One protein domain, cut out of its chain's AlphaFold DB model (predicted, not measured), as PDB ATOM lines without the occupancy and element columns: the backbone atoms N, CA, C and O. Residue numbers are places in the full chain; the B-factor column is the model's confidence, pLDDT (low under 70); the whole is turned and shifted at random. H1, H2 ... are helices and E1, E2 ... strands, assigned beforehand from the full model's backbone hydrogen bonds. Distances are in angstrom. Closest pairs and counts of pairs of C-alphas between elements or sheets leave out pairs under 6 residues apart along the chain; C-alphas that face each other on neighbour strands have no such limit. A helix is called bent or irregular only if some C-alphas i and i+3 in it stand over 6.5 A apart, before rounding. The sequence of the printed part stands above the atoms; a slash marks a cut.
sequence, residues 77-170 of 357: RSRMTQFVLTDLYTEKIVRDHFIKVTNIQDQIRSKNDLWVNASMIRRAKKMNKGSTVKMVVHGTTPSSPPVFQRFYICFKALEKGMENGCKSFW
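This is residues 77 to 170 of the 357 residues of an uncharacterized protein of Theobroma cacao (UniProt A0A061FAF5). A cluster of three helices, H1, H2 and H3, forms one end, and a long two-stranded hairpin, E1 and E2, reaches away from it to the other end. H4 follows at the foot of the hairpin, away from the three helices, and two stretches stick out: the hairpin's tip at residues 140 to 145, and residues 163 to 169. The printed part has 94 residues, with four named helices and two named strands in the order H1 H2 H3 E1 E2 H4; the strands make one antiparallel sheet, and the class is mixed, helices and strands. The whole is extended, with a radius of gyration of the C-alphas of 19.3 A, and flat, spanning 57 by 43 by 21 A.

H1, residues 82 to 95, touches H3, residues 118 to 126; their closest C-alphas, those of Thr 86 and Ala 124, are 5.1 A apart. These two run the same way at a steep tilt of 59 degrees. H2, residues 101 to 112, touches H3 with residues 101 to 105 alone, about perpendicular at 74 degrees; the closest C-alphas, of Val 101 and Ile 121, are 6.6 A apart. H1 and H2 are near each other, with 7 pairs of C-alphas within 10 A. E1, residues 132 to 138, and E2, residues 147 to 154, form a hairpin of antiparallel neighbours, at 169 degrees between directions. N 134 and O 152 are within hydrogen-bond range at 2.8 A, as are N 154 and O 132 at 2.9 A. H4, residues 156 to 165, touches no helix; its closest C-alpha to E1 is that of Lys 156, 7.4 A from that of Thr 132. Every O i to N i+4 pair is within hydrogen-bond range in H2, H3 and H4; in H1 8 of 10 are.

H1 begins at C-alpha 82, (-11.245, -8.419, 50.942), and is 19.5 A long; it is irregular, with C-alphas 88 and 91 7.5 A apart. H2 is 16.2 A long and H3 12.6 A. E1 is 19.7 A long and begins at C-alpha 132, (-12.401, -4.471, 32.019); E2 is 21.8 A long. H4, 13.8 A long, ends at C-alpha 165, (-30.945, -4.286, 26.293).

The two C-alphas farthest apart, those of Ser 110 and Ser 143, are 58.7 A from each other. The printed part has no cut. No link is long; that from E1 to E2 is short and the others are tight. The mean pLDDT of the printed part is 73.8, and 26 residues are under 70, among them residues 77 to 83, 125 to 132, 139 to 142 and 168 to 170.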
ATOM      1  N   ARG A  77      -9.290 -18.117  63.730       42.00
ATOM      2  CA  ARG A  77     -10.572 -18.439  63.077       42.00
ATOM      3  C   ARG A  77     -10.789 -17.568  61.831       42.00
ATOM      4  O   ARG A  77     -11.170 -16.408  61.924       42.00
ATOM      5  N   SER A  78     -10.556 -18.159  60.656       53.12
ATOM      6  CA  SER A  78     -11.047 -17.748  59.326       53.12
ATOM      7  C   SER A  78     -11.054 -16.239  59.042       53.12
ATOM      8  O   SER A  78     -12.108 -15.605  58.974       53.12
ATOM      9  N   ARG A  79      -9.884 -15.641  58.780       57.72
ATOM     10  CA  ARG A  79      -9.818 -14.246  58.309       57.72
ATOM     11  C   ARG A  79     -10.542 -14.112  56.960       57.72
ATOM     12  O   ARG A  79     -10.086 -14.600  55.930       57.72
ATOM     13  N   MET A  80     -11.677 -13.416  56.960       66.44
ATOM     14  CA  MET A  80     -12.378 -13.014  55.739       66.44
ATOM     15  C   MET A  80     -11.469 -12.111  54.899       66.44
ATOM     16  O   MET A  80     -11.094 -11.026  55.344       66.44
ATOM     17  N   THR A  81     -11.155 -12.513  53.668       69.50
ATOM     18  CA  THR A  81     -10.359 -11.677  52.759       69.50
ATOM     19  C   THR A  81     -11.215 -10.601  52.092       69.50
ATOM     20  O   THR A  81     -12.426 -10.757  51.886       69.50
ATOM     21  N   GLN A  82     -10.579  -9.498  51.682       66.00
ATOM     22  CA  GLN A  82     -11.245  -8.419  50.942       66.00
ATOM     23  C   GLN A  82     -11.927  -8.939  49.662       66.00
ATOM     24  O   GLN A  82     -12.998  -8.453  49.288       66.00
ATOM     25  N   PHE A  83     -11.334  -9.933  48.993       65.25
ATOM     26  CA  PHE A  83     -11.864 -10.503  47.755       65.25
ATOM     27  C   PHE A  83     -13.186 -11.248  47.978       65.25
ATOM     28  O   PHE A  83     -14.156 -10.979  47.261       65.25
ATOM     29  N   VAL A  84     -13.233 -12.102  49.008       72.62
ATOM     30  CA  VAL A  84     -14.421 -12.868  49.422       72.62
ATOM     31  C   VAL A  84     -15.526 -11.931  49.901       72.62
ATOM     32  O   VAL A  84     -16.666 -12.034  49.450       72.62
ATOM     33  N   LEU A  85     -15.177 -10.941  50.728       76.31
ATOM     34  CA  LEU A  85     -16.112  -9.913  51.182       76.31
ATOM     35  C   LEU A  85     -16.776  -9.195  50.004       76.31
ATOM     36  O   LEU A  85     -17.993  -9.005  49.979       76.31
ATOM     37  N   THR A  86     -15.966  -8.783  49.028       69.44
ATOM     38  CA  THR A  86     -16.479  -8.078  47.858       69.44
ATOM     39  C   THR A  86     -17.411  -8.996  47.074       69.44
ATOM     40  O   THR A  86     -18.457  -8.543  46.643       69.44
ATOM     41  N   ASP A  87     -17.095 -10.282  46.915       71.06
ATOM     42  CA  ASP A  87     -17.933 -11.225  46.159       71.06
ATOM     43  C   ASP A  87     -19.318 -11.425  46.780       71.06
ATOM     44  O   ASP A  87     -20.336 -11.205  46.125       71.06
ATOM     45  N   LEU A  88     -19.354 -11.701  48.085       75.69
ATOM     46  CA  LEU A  88     -20.588 -11.947  48.832       75.69
ATOM     47  C   LEU A  88     -21.529 -10.736  48.864       75.69
ATOM     48  O   LEU A  88     -22.751 -10.888  48.905       75.69
ATOM     49  N   TYR A  89     -20.969  -9.523  48.873       76.31
ATOM     50  CA  TYR A  89     -21.740  -8.292  49.043       76.31
ATOM     51  C   TYR A  89     -21.845  -7.436  47.775       76.31
ATOM     52  O   TYR A  89     -22.567  -6.440  47.809       76.31
ATOM     53  N   THR A  90     -21.223  -7.822  46.649       73.31
ATOM     54  CA  THR A  90     -21.285  -7.059  45.380       73.31
ATOM     55  C   THR A  90     -22.733  -6.807  44.977       73.31
ATOM     56  O   THR A  90     -23.117  -5.662  44.751       73.31
ATOM     57  N   GLU A  91     -23.573  -7.844  44.943       70.62
ATOM     58  CA  GLU A  91     -24.969  -7.672  44.533       70.62
ATOM     59  C   GLU A  91     -25.749  -6.744  45.462       70.62
ATOM     60  O   GLU A  91     -26.554  -5.941  44.998       70.62
ATOM     61  N   LYS A  92     -25.505  -6.824  46.771       75.75
ATOM     62  CA  LYS A  92     -26.182  -5.975  47.754       75.75
ATOM     63  C   LYS A  92     -25.749  -4.518  47.644       75.75
ATOM     64  O   LYS A  92     -26.602  -3.644  47.710       75.75
ATOM     65  N   ILE A  93     -24.458  -4.268  47.431       72.38
ATOM     66  CA  ILE A  93     -23.915  -2.918  47.220       72.38
ATOM     67  C   ILE A  93     -24.462  -2.314  45.918       72.38
ATOM     68  O   ILE A  93     -24.731  -1.118  45.860       72.38
ATOM     69  N   VAL A  94     -24.651  -3.135  44.880       66.50
ATOM     70  CA  VAL A  94     -25.251  -2.698  43.610       66.50
ATOM     71  C   VAL A  94     -26.747  -2.409  43.762       66.50
ATOM     72  O   VAL A  94     -27.231  -1.436  43.193       66.50
ATOM     73  N   ARG A  95     -27.486  -3.231  44.521       72.00
ATOM     74  CA  ARG A  95     -28.926  -3.030  44.762       72.00
ATOM     75  C   ARG A  95     -29.208  -1.833  45.673       72.00
ATOM     76  O   ARG A  95     -30.180  -1.127  45.436       72.00
ATOM     77  N   ASP A  96     -28.372  -1.602  46.683       74.81
ATOM     78  CA  ASP A  96     -28.476  -0.470  47.605       74.81
ATOM     79  C   ASP A  96     -27.122   0.240  47.745       74.81
ATOM     80  O   ASP A  96     -26.252  -0.132  48.539       74.81
ATOM     81  N   HIS A  97     -26.948   1.305  46.963       69.38
ATOM     82  CA  HIS A  97     -25.712   2.086  46.955       69.38
ATOM     83  C   HIS A  97     -25.461   2.819  48.291       69.38
ATOM     84  O   HIS A  97     -24.310   3.023  48.706       69.38
ATOM     85  N   PHE A  98     -26.537   3.168  49.009       74.75
ATOM     86  CA  PHE A  98     -26.498   3.934  50.258       74.75
ATOM     87  C   PHE A  98     -26.360   3.061  51.506       74.75
ATOM     88  O   PHE A  98     -26.337   3.589  52.620       74.75
ATOM     89  N   ILE A  99     -26.193   1.743  51.343       80.06
ATOM     90  CA  ILE A  99     -26.024   0.827  52.466       80.06
ATOM     91  C   ILE A  99     -24.870   1.303  53.368       80.06
ATOM     92  O   ILE A  99     -23.741   1.564  52.915       80.06
ATOM     93  N   LYS A 100     -25.161   1.459  54.661       84.44
ATOM     94  CA  LYS A 100     -24.174   1.903  55.650       84.44
ATOM     95  C   LYS A 100     -23.137   0.803  55.880       84.44
ATOM     96  O   LYS A 100     -23.461  -0.381  55.877       84.44
ATOM     97  N   VAL A 101     -21.885   1.205  56.113       82.06
ATOM     98  CA  VAL A 101     -20.782   0.274  56.415       82.06
ATOM     99  C   VAL A 101     -21.094  -0.558  57.663       82.06
ATOM    100  O   VAL A 101     -20.852  -1.759  57.657       82.06
ATOM    101  N   THR A 102     -21.719   0.055  58.671       83.94
ATOM    102  CA  THR A 102     -22.165  -0.605  59.909       83.94
ATOM    103  C   THR A 102     -23.142  -1.743  59.633       83.94
ATOM    104  O   THR A 102     -22.946  -2.846  60.121       83.94
ATOM    105  N   ASN A 103     -24.115  -1.536  58.742       85.69
ATOM    106  CA  ASN A 103     -25.093  -2.569  58.394       85.69
ATOM    107  C   ASN A 103     -24.427  -3.790  57.738       85.69
ATOM    108  O   ASN A 103     -24.869  -4.917  57.938       85.69
ATOM    109  N   ILE A 104     -23.372  -3.577  56.939       82.25
ATOM    110  CA  ILE A 104     -22.583  -4.674  56.362       82.25
ATOM    111  C   ILE A 104     -21.801  -5.396  57.470       82.25
ATOM    112  O   ILE A 104     -21.786  -6.623  57.486       82.25
ATOM    113  N   GLN A 105     -21.192  -4.660  58.408       84.56
ATOM    114  CA  GLN A 105     -20.480  -5.248  59.551       84.56
ATOM    115  C   GLN A 105     -21.408  -6.114  60.409       84.56
ATOM    116  O   GLN A 105     -21.074  -7.263  60.685       84.56
ATOM    117  N   ASP A 106     -22.593  -5.610  60.749       86.25
ATOM    118  CA  ASP A 106     -23.580  -6.327  61.564       86.25
ATOM    119  C   ASP A 106     -24.085  -7.597  60.862       86.25
ATOM    120  O   ASP A 106     -24.288  -8.636  61.492       86.25
ATOM    121  N   GLN A 107     -24.240  -7.558  59.535       84.44
ATOM    122  CA  GLN A 107     -24.613  -8.741  58.751       84.44
ATOM    123  C   GLN A 107     -23.511  -9.797  58.713       84.44
ATOM    124  O   GLN A 107     -23.806 -10.987  58.778       84.44
ATOM    125  N   ILE A 108     -22.250  -9.385  58.600       83.06
ATOM    126  CA  ILE A 108     -21.120 -10.320  58.618       83.06
ATOM    127  C   ILE A 108     -20.984 -10.948  60.000       83.06
ATOM    128  O   ILE A 108     -20.809 -12.161  60.099       83.06
ATOM    129  N   ARG A 109     -21.140 -10.137  61.048       82.25
ATOM    130  CA  ARG A 109     -21.087 -10.593  62.432       82.25
ATOM    131  C   ARG A 109     -22.212 -11.574  62.747       82.25
ATOM    132  O   ARG A 109     -21.955 -12.626  63.302       82.25
ATOM    133  N   SER A 110     -23.445 -11.274  62.339       85.19
ATOM    134  CA  SER A 110     -24.595 -12.155  62.595       85.19
ATOM    135  C   SER A 110     -24.589 -13.450  61.781       85.19
ATOM    136  O   SER A 110     -25.099 -14.456  62.259       85.19
ATOM    137  N   LYS A 111     -24.056 -13.445  60.551       83.25
ATOM    138  CA  LYS A 111     -24.097 -14.622  59.665       83.25
ATOM    139  C   LYS A 111     -22.875 -15.518  59.750       83.25
ATOM    140  O   LYS A 111     -23.017 -16.730  59.651       83.25
ATOM    141  N   ASN A 112     -21.698 -14.912  59.849       76.50
ATOM    142  CA  ASN A 112     -20.433 -15.624  59.716       76.50
ATOM    143  C   ASN A 112     -19.647 -15.635  61.029       76.50
ATOM    144  O   ASN A 112     -18.595 -16.254  61.063       76.50
ATOM    145  N   ASP A 113     -20.131 -14.946  62.070       79.19
ATOM    146  CA  ASP A 113     -19.443 -14.765  63.356       79.19
ATOM    147  C   ASP A 113     -18.016 -14.204  63.207       79.19
ATOM    148  O   ASP A 113     -17.089 -14.534  63.940       79.19
ATOM    149  N   LEU A 114     -17.827 -13.338  62.203       78.81
ATOM    150  CA  LEU A 114     -16.537 -12.736  61.872       78.81
ATOM    151  C   LEU A 114     -16.558 -11.228  62.092       78.81
ATOM    152  O   LEU A 114     -17.515 -10.531  61.738       78.81
ATOM    153  N   TRP A 115     -15.450 -10.705  62.613       75.94
ATOM    154  CA  TRP A 115     -15.231  -9.271  62.721       75.94
ATOM    155  C   TRP A 115     -14.495  -8.737  61.490       75.94
ATOM    156  O   TRP A 115     -13.488  -9.290  61.052       75.94
ATOM    157  N   VAL A 116     -15.005  -7.645  60.916       76.06
ATOM    158  CA  VAL A 116     -14.458  -7.042  59.696       76.06
ATOM    159  C   VAL A 116     -14.200  -5.552  59.887       76.06
ATOM    160  O   VAL A 116     -15.094  -4.774  60.230       76.06
ATOM    161  N   ASN A 117     -12.973  -5.149  59.551       79.69
ATOM    162  CA  ASN A 117     -12.531  -3.762  59.529       79.69
ATOM    163  C   ASN A 117     -13.368  -2.888  58.577       79.69
ATOM    164  O   ASN A 117     -13.545  -3.201  57.395       79.69
ATOM    165  N   ALA A 118     -13.796  -1.714  59.052       76.75
ATOM    166  CA  ALA A 118     -14.555  -0.751  58.249       76.75
ATOM    167  C   ALA A 118     -13.774  -0.266  57.009       76.75
ATOM    168  O   ALA A 118     -14.363   0.019  55.965       76.75
ATOM    169  N   SER A 119     -12.439  -0.200  57.092       74.19
ATOM    170  CA  SER A 119     -11.557   0.115  55.957       74.19
ATOM    171  C   SER A 119     -11.639  -0.935  54.841       74.19
ATOM    172  O   SER A 119     -11.613  -0.581  53.661       74.19
ATOM    173  N   MET A 120     -11.805  -2.216  55.184       75.06
ATOM    174  CA  MET A 120     -11.951  -3.307  54.218       75.06
ATOM    175  C   MET A 120     -13.280  -3.207  53.458       75.06
ATOM    176  O   MET A 120     -13.304  -3.336  52.236       75.06
ATOM    177  N   ILE A 121     -14.369  -2.865  54.154       77.00
ATOM    178  CA  ILE A 121     -15.688  -2.670  53.534       77.00
ATOM    179  C   ILE A 121     -15.707  -1.431  52.638       77.00
ATOM    180  O   ILE A 121     -16.243  -1.483  51.534       77.00
ATOM    181  N   ARG A 122     -15.090  -0.318  53.062       77.94
ATOM    182  CA  ARG A 122     -14.983   0.888  52.217       77.94
ATOM    183  C   ARG A 122     -14.238   0.600  50.916       77.94
ATOM    184  O   ARG A 122     -14.684   1.033  49.856       77.94
ATOM    185  N   ARG A 123     -13.145  -0.167  50.985       71.56
ATOM    186  CA  ARG A 123     -12.411  -0.622  49.796       71.56
ATOM    187  C   ARG A 123     -13.276  -1.524  48.916       71.56
ATOM    188  O   ARG A 123     -13.360  -1.269  47.722       71.56
ATOM    189  N   ALA A 124     -13.988  -2.490  49.496       70.75
ATOM    190  CA  ALA A 124     -14.914  -3.355  48.760       70.75
ATOM    191  C   ALA A 124     -16.035  -2.564  48.051       70.75
ATOM    192  O   ALA A 124     -16.320  -2.832  46.888       70.75
ATOM    193  N   LYS A 125     -16.611  -1.534  48.695       69.44
ATOM    194  CA  LYS A 125     -17.619  -0.644  48.084       69.44
ATOM    195  C   LYS A 125     -17.076   0.187  46.914       69.44
ATOM    196  O   LYS A 125     -17.847   0.555  46.036       69.44
ATOM    197  N   LYS A 126     -15.778   0.511  46.909       67.94
ATOM    198  CA  LYS A 126     -15.135   1.326  45.861       67.94
ATOM    199  C   LYS A 126     -14.780   0.509  44.611       67.94
ATOM    200  O   LYS A 126     -14.563   1.081  43.545       67.94
ATOM    201  N   MET A 127     -14.720  -0.816  44.723       60.12
ATOM    202  CA  MET A 127     -14.331  -1.687  43.619       60.12
ATOM    203  C   MET A 127     -15.518  -1.971  42.695       60.12
ATOM    204  O   MET A 127     -16.430  -2.718  43.040       60.12
ATOM    205  N   ASN A 128     -15.464  -1.453  41.467       60.84
ATOM    206  CA  ASN A 128     -16.323  -1.913  40.375       60.84
ATOM    207  C   ASN A 128     -15.807  -3.260  39.841       60.84
ATOM    208  O   ASN A 128     -15.173  -3.317  38.782       60.84
ATOM    209  N   LYS A 129     -16.062  -4.351  40.580       59.12
ATOM    210  CA  LYS A 129     -15.747  -5.716  40.126       59.12
ATOM    211  C   LYS A 129     -16.345  -5.961  38.730       59.12
ATOM    212  O   LYS A 129     -17.515  -5.678  38.478       59.12
ATOM    213  N   GLY A 130     -15.521  -6.487  37.824       60.62
ATOM    214  CA  GLY A 130     -15.913  -6.863  36.463       60.62
ATOM    215  C   GLY A 130     -15.761  -5.775  35.396       60.62
ATOM    216  O   GLY A 130     -16.050  -6.051  34.240       60.62
ATOM    217  N   SER A 131     -15.331  -4.555  35.735       68.88
ATOM    218  CA  SER A 131     -14.991  -3.572  34.694       68.88
ATOM    219  C   SER A 131     -13.645  -3.936  34.073       68.88
ATOM    220  O   SER A 131     -12.665  -4.133  34.786       68.88
ATOM    221  N   THR A 132     -13.597  -4.053  32.752       64.88
ATOM    222  CA  THR A 132     -12.401  -4.471  32.019       64.88
ATOM    223  C   THR A 132     -11.672  -3.258  31.464       64.88
ATOM    224  O   THR A 132     -12.282  -2.440  30.772       64.88
ATOM    225  N   VAL A 133     -10.364  -3.177  31.703       75.12
ATOM    226  CA  VAL A 133      -9.474  -2.224  31.035       75.12
ATOM    227  C   VAL A 133      -8.424  -3.023  30.273       75.12
ATOM    228  O   VAL A 133      -7.706  -3.818  30.872       75.12
ATOM    229  N   LYS A 134      -8.357  -2.858  28.951       72.06
ATOM    230  CA  LYS A 134      -7.339  -3.475  28.091       72.06
ATOM    231  C   LYS A 134      -6.582  -2.369  27.371       72.06
ATOM    232  O   LYS A 134      -7.189  -1.559  26.674       72.06
ATOM    233  N   MET A 135      -5.266  -2.343  27.524       79.25
ATOM    234  CA  MET A 135      -4.388  -1.429  26.803       79.25
ATOM    235  C   MET A 135      -3.456  -2.255  25.925       79.25
ATOM    236  O   MET A 135      -2.809  -3.177  26.406       79.25
ATOM    237  N   VAL A 136      -3.417  -1.931  24.639       79.44
ATOM    238  CA  VAL A 136      -2.499  -2.529  23.674       79.44
ATOM    239  C   VAL A 136      -1.476  -1.470  23.310       79.44
ATOM    240  O   VAL A 136      -1.823  -0.375  22.855       79.44
ATOM    241  N   VAL A 137      -0.216  -1.813  23.526       82.94
ATOM    242  CA  VAL A 137       0.937  -0.959  23.271       82.94
ATOM    243  C   VAL A 137       1.846  -1.704  22.308       82.94
ATOM    244  O   VAL A 137       2.090  -2.894  22.485       82.94
ATOM    245  N   HIS A 138       2.300  -1.021  21.261       73.62
ATOM    246  CA  HIS A 138       3.164  -1.606  20.248       73.62
ATOM    247  C   HIS A 138       4.611  -1.185  20.511       73.62
ATOM    248  O   HIS A 138       4.959  -0.007  20.398       73.62
ATOM    249  N   GLY A 139       5.455  -2.153  20.869       65.88
ATOM    250  CA  GLY A 139       6.904  -1.981  20.929       65.88
ATOM    251  C   GLY A 139       7.503  -2.291  19.564       65.88
ATOM    252  O   GLY A 139       7.701  -3.451  19.225       65.88
ATOM    253  N   THR A 140       7.754  -1.272  18.745       59.09
ATOM    254  CA  THR A 140       8.274  -1.475  17.380       59.09
ATOM    255  C   THR A 140       9.794  -1.713  17.368       59.09
ATOM    256  O   THR A 140      10.337  -2.144  16.359       59.09
ATOM    257  N   THR A 141      10.505  -1.428  18.469       67.38
ATOM    258  CA  THR A 141      11.949  -1.691  18.661       67.38
ATOM    259  C   THR A 141      12.319  -1.533  20.146       67.38
ATOM    260  O   THR A 141      11.783  -0.629  20.781       67.38
ATOM    261  N   PRO A 142      13.276  -2.303  20.704       64.31
ATOM    262  CA  PRO A 142      13.683  -2.189  22.116       64.31
ATOM    263  C   PRO A 142      14.307  -0.832  22.492       64.31
ATOM    264  O   PRO A 142      14.394  -0.494  23.665       64.31
ATOM    265  N   SER A 143      14.724  -0.034  21.503       73.44
ATOM    266  CA  SER A 143      15.279   1.309  21.713       73.44
ATOM    267  C   SER A 143      14.253   2.441  21.551       73.44
ATOM    268  O   SER A 143      14.583   3.589  21.856       73.44
ATOM    269  N   SER A 144      13.049   2.172  21.031       69.62
ATOM    270  CA  SER A 144      12.034   3.209  20.829       69.62
ATOM    271  C   SER A 144      11.020   3.204  21.976       69.62
ATOM    272  O   SER A 144      10.688   2.143  22.505       69.62
ATOM    273  N   PRO A 145      10.532   4.382  22.406       72.62
ATOM    274  CA  PRO A 145       9.517   4.439  23.440       72.62
ATOM    275  C   PRO A 145       8.245   3.724  22.957       72.62
ATOM    276  O   PRO A 145       7.859   3.886  21.795       72.62
ATOM    277  N   PRO A 146       7.583   2.954  23.835       75.50
ATOM    278  CA  PRO A 146       6.385   2.211  23.482       75.50
ATOM    279  C   PRO A 146       5.301   3.142  22.928       75.50
ATOM    280  O   PRO A 146       4.960   4.154  23.543       75.50
ATOM    281  N   VAL A 147       4.742   2.790  21.767       78.06
ATOM    282  CA  VAL A 147       3.692   3.584  21.128       78.06
ATOM    283  C   VAL A 147       2.337   2.999  21.493       78.06
ATOM    284  O   VAL A 147       2.039   1.830  21.249       78.06
ATOM    285  N   PHE A 148       1.494   3.836  22.084       82.62
ATOM    286  CA  PHE A 148       0.106   3.508  22.369       82.62
ATOM    287  C   PHE A 148      -0.641   3.114  21.086       82.62
ATOM    288  O   PHE A 148      -0.667   3.887  20.129       82.62
ATOM    289  N   GLN A 149      -1.282   1.940  21.071       81.44
ATOM    290  CA  GLN A 149      -2.074   1.498  19.923       81.44
ATOM    291  C   GLN A 149      -3.571   1.640  20.193       81.44
ATOM    292  O   GLN A 149      -4.278   2.325  19.455       81.44
ATOM    293  N   ARG A 150      -4.080   0.955  21.224       77.31
ATOM    294  CA  ARG A 150      -5.516   0.903  21.530       77.31
ATOM    295  C   ARG A 150      -5.754   0.840  23.029       77.31
ATOM    296  O   ARG A 150      -5.026   0.177  23.759       77.31
ATOM    297  N   PHE A 151      -6.835   1.474  23.462       81.25
ATOM    298  CA  PHE A 151      -7.304   1.437  24.840       81.25
ATOM    299  C   PHE A 151      -8.786   1.144  24.869       81.25
ATOM    300  O   PHE A 151      -9.576   1.789  24.181       81.25
ATOM    301  N   TYR A 152      -9.143   0.148  25.657       73.00
ATOM    302  CA  TYR A 152     -10.501  -0.305  25.845       73.00
ATOM    303  C   TYR A 152     -10.828  -0.224  27.327       73.00
ATOM    304  O   TYR A 152     -10.169  -0.864  28.143       73.00
ATOM    305  N   ILE A 153     -11.861   0.542  27.660       80.38
ATOM    306  CA  ILE A 153     -12.499   0.533  28.973       80.38
ATOM    307  C   ILE A 153     -13.933   0.063  28.759       80.38
ATOM    308  O   ILE A 153     -14.657   0.637  27.947       80.38
ATOM    309  N   CYS A 154     -14.363  -0.935  29.523       73.62
ATOM    310  CA  CYS A 154     -15.767  -1.305  29.623       73.62
ATOM    311  C   CYS A 154     -16.155  -1.466  31.086       73.62
ATOM    312  O   CYS A 154     -15.565  -2.260  31.819       73.62
ATOM    313  N   PHE A 155     -17.151  -0.698  31.516       77.69
ATOM    314  CA  PHE A 155     -17.728  -0.858  32.842       77.69
ATOM    315  C   PHE A 155     -18.666  -2.060  32.851       77.69
ATOM    316  O   PHE A 155     -19.496  -2.193  31.952       77.69
ATOM    317  N   LYS A 156     -18.618  -2.884  33.905       75.00
ATOM    318  CA  LYS A 156     -19.475  -4.082  33.994       75.00
ATOM    319  C   LYS A 156     -20.967  -3.763  33.866       75.00
ATOM    320  O   LYS A 156     -21.739  -4.558  33.341       75.00
ATOM    321  N   ALA A 157     -21.374  -2.587  34.341       72.62
ATOM    322  CA  ALA A 157     -22.740  -2.096  34.207       72.62
ATOM    323  C   ALA A 157     -23.131  -1.823  32.742       72.62
ATOM    324  O   ALA A 157     -24.254  -2.130  32.352       72.62
ATOM    325  N   LEU A 158     -22.211  -1.292  31.928       75.31
ATOM    326  CA  LEU A 158     -22.434  -1.071  30.496       75.31
ATOM    327  C   LEU A 158     -22.469  -2.390  29.729       75.31
ATOM    328  O   LEU A 158     -23.337  -2.567  28.884       75.31
ATOM    329  N   GLU A 159     -21.578  -3.324  30.065       80.50
ATOM    330  CA  GLU A 159     -21.588  -4.681  29.512       80.50
ATOM    331  C   GLU A 159     -22.941  -5.357  29.769       80.50
ATOM    332  O   GLU A 159     -23.635  -5.703  28.818       80.50
ATOM    333  N   LYS A 160     -23.392  -5.422  31.032       79.12
ATOM    334  CA  LYS A 160     -24.706  -5.988  31.393       79.12
ATOM    335  C   LYS A 160     -25.874  -5.230  30.761       79.12
ATOM    336  O   LYS A 160     -26.856  -5.844  30.355       79.12
ATOM    337  N   GLY A 161     -25.804  -3.901  30.690       77.94
ATOM    338  CA  GLY A 161     -26.834  -3.087  30.042       77.94
ATOM    339  C   GLY A 161     -26.945  -3.392  28.549       77.94
ATOM    340  O   GLY A 161     -28.048  -3.509  28.020       77.94
ATOM    341  N   MET A 162     -25.810  -3.593  27.884       77.06
ATOM    342  CA  MET A 162     -25.747  -3.944  26.470       77.06
ATOM    343  C   MET A 162     -26.164  -5.400  26.223       77.06
ATOM    344  O   MET A 162     -26.902  -5.669  25.282       77.06
ATOM    345  N   GLU A 163     -25.777  -6.337  27.085       78.69
ATOM    346  CA  GLU A 163     -26.230  -7.731  27.015       78.69
ATOM    347  C   GLU A 163     -27.730  -7.877  27.286       78.69
ATOM    348  O   GLU A 163     -28.391  -8.699  26.662       78.69
ATOM    349  N   ASN A 164     -28.307  -7.086  28.187       81.31
ATOM    350  CA  ASN A 164     -29.732  -7.203  28.496       81.31
ATOM    351  C   ASN A 164     -30.608  -6.392  27.534       81.31
ATOM    352  O   ASN A 164     -31.687  -6.842  27.160       81.31
ATOM    353  N   GLY A 165     -30.164  -5.197  27.135       76.06
ATOM    354  CA  GLY A 165     -30.945  -4.286  26.293       76.06
ATOM    355  C   GLY A 165     -30.681  -4.440  24.799       76.06
ATOM    356  O   GLY A 165     -31.589  -4.254  23.992       76.06
ATOM    357  N   CYS A 166     -29.449  -4.784  24.419       71.19
ATOM    358  CA  CYS A 166     -29.041  -4.810  23.020       71.19
ATOM    359  C   CYS A 166     -28.892  -6.221  22.449       71.19
ATOM    360  O   CYS A 166     -28.780  -6.332  21.238       71.19
ATOM    361  N   LYS A 167     -28.926  -7.300  23.244       73.81
ATOM    362  CA  LYS A 167     -28.708  -8.676  22.746       73.81
ATOM    363  C   LYS A 167     -29.687  -9.119  21.660       73.81
ATOM    364  O   LYS A 167     -29.280  -9.844  20.764       73.81
ATOM    365  N   SER A 168     -30.927  -8.627  21.663       69.94
ATOM    366  CA  SER A 168     -31.875  -8.854  20.558       69.94
ATOM    367  C   SER A 168     -31.451  -8.200  19.238       69.94
ATOM    368  O   SER A 168     -31.972  -8.551  18.185       69.94
ATOM    369  N   PHE A 169     -30.533  -7.234  19.289       65.94
ATOM    370  CA  PHE A 169     -30.008  -6.504  18.138       65.94
ATOM    371  C   PHE A 169     -28.624  -7.010  17.694       65.94
ATOM    372  O   PHE A 169     -28.117  -6.561  16.667       65.94
ATOM    373  N   TRP A 170     -28.000  -7.938  18.432       67.75
ATOM    374  CA  TRP A 170     -26.720  -8.529  18.031       67.75
ATOM    375  C   TRP A 170     -26.966  -9.486  16.864       67.75
ATOM    376  O   TRP A 170     -27.750 -10.423  16.977       67.75
TER     377      TRP A 170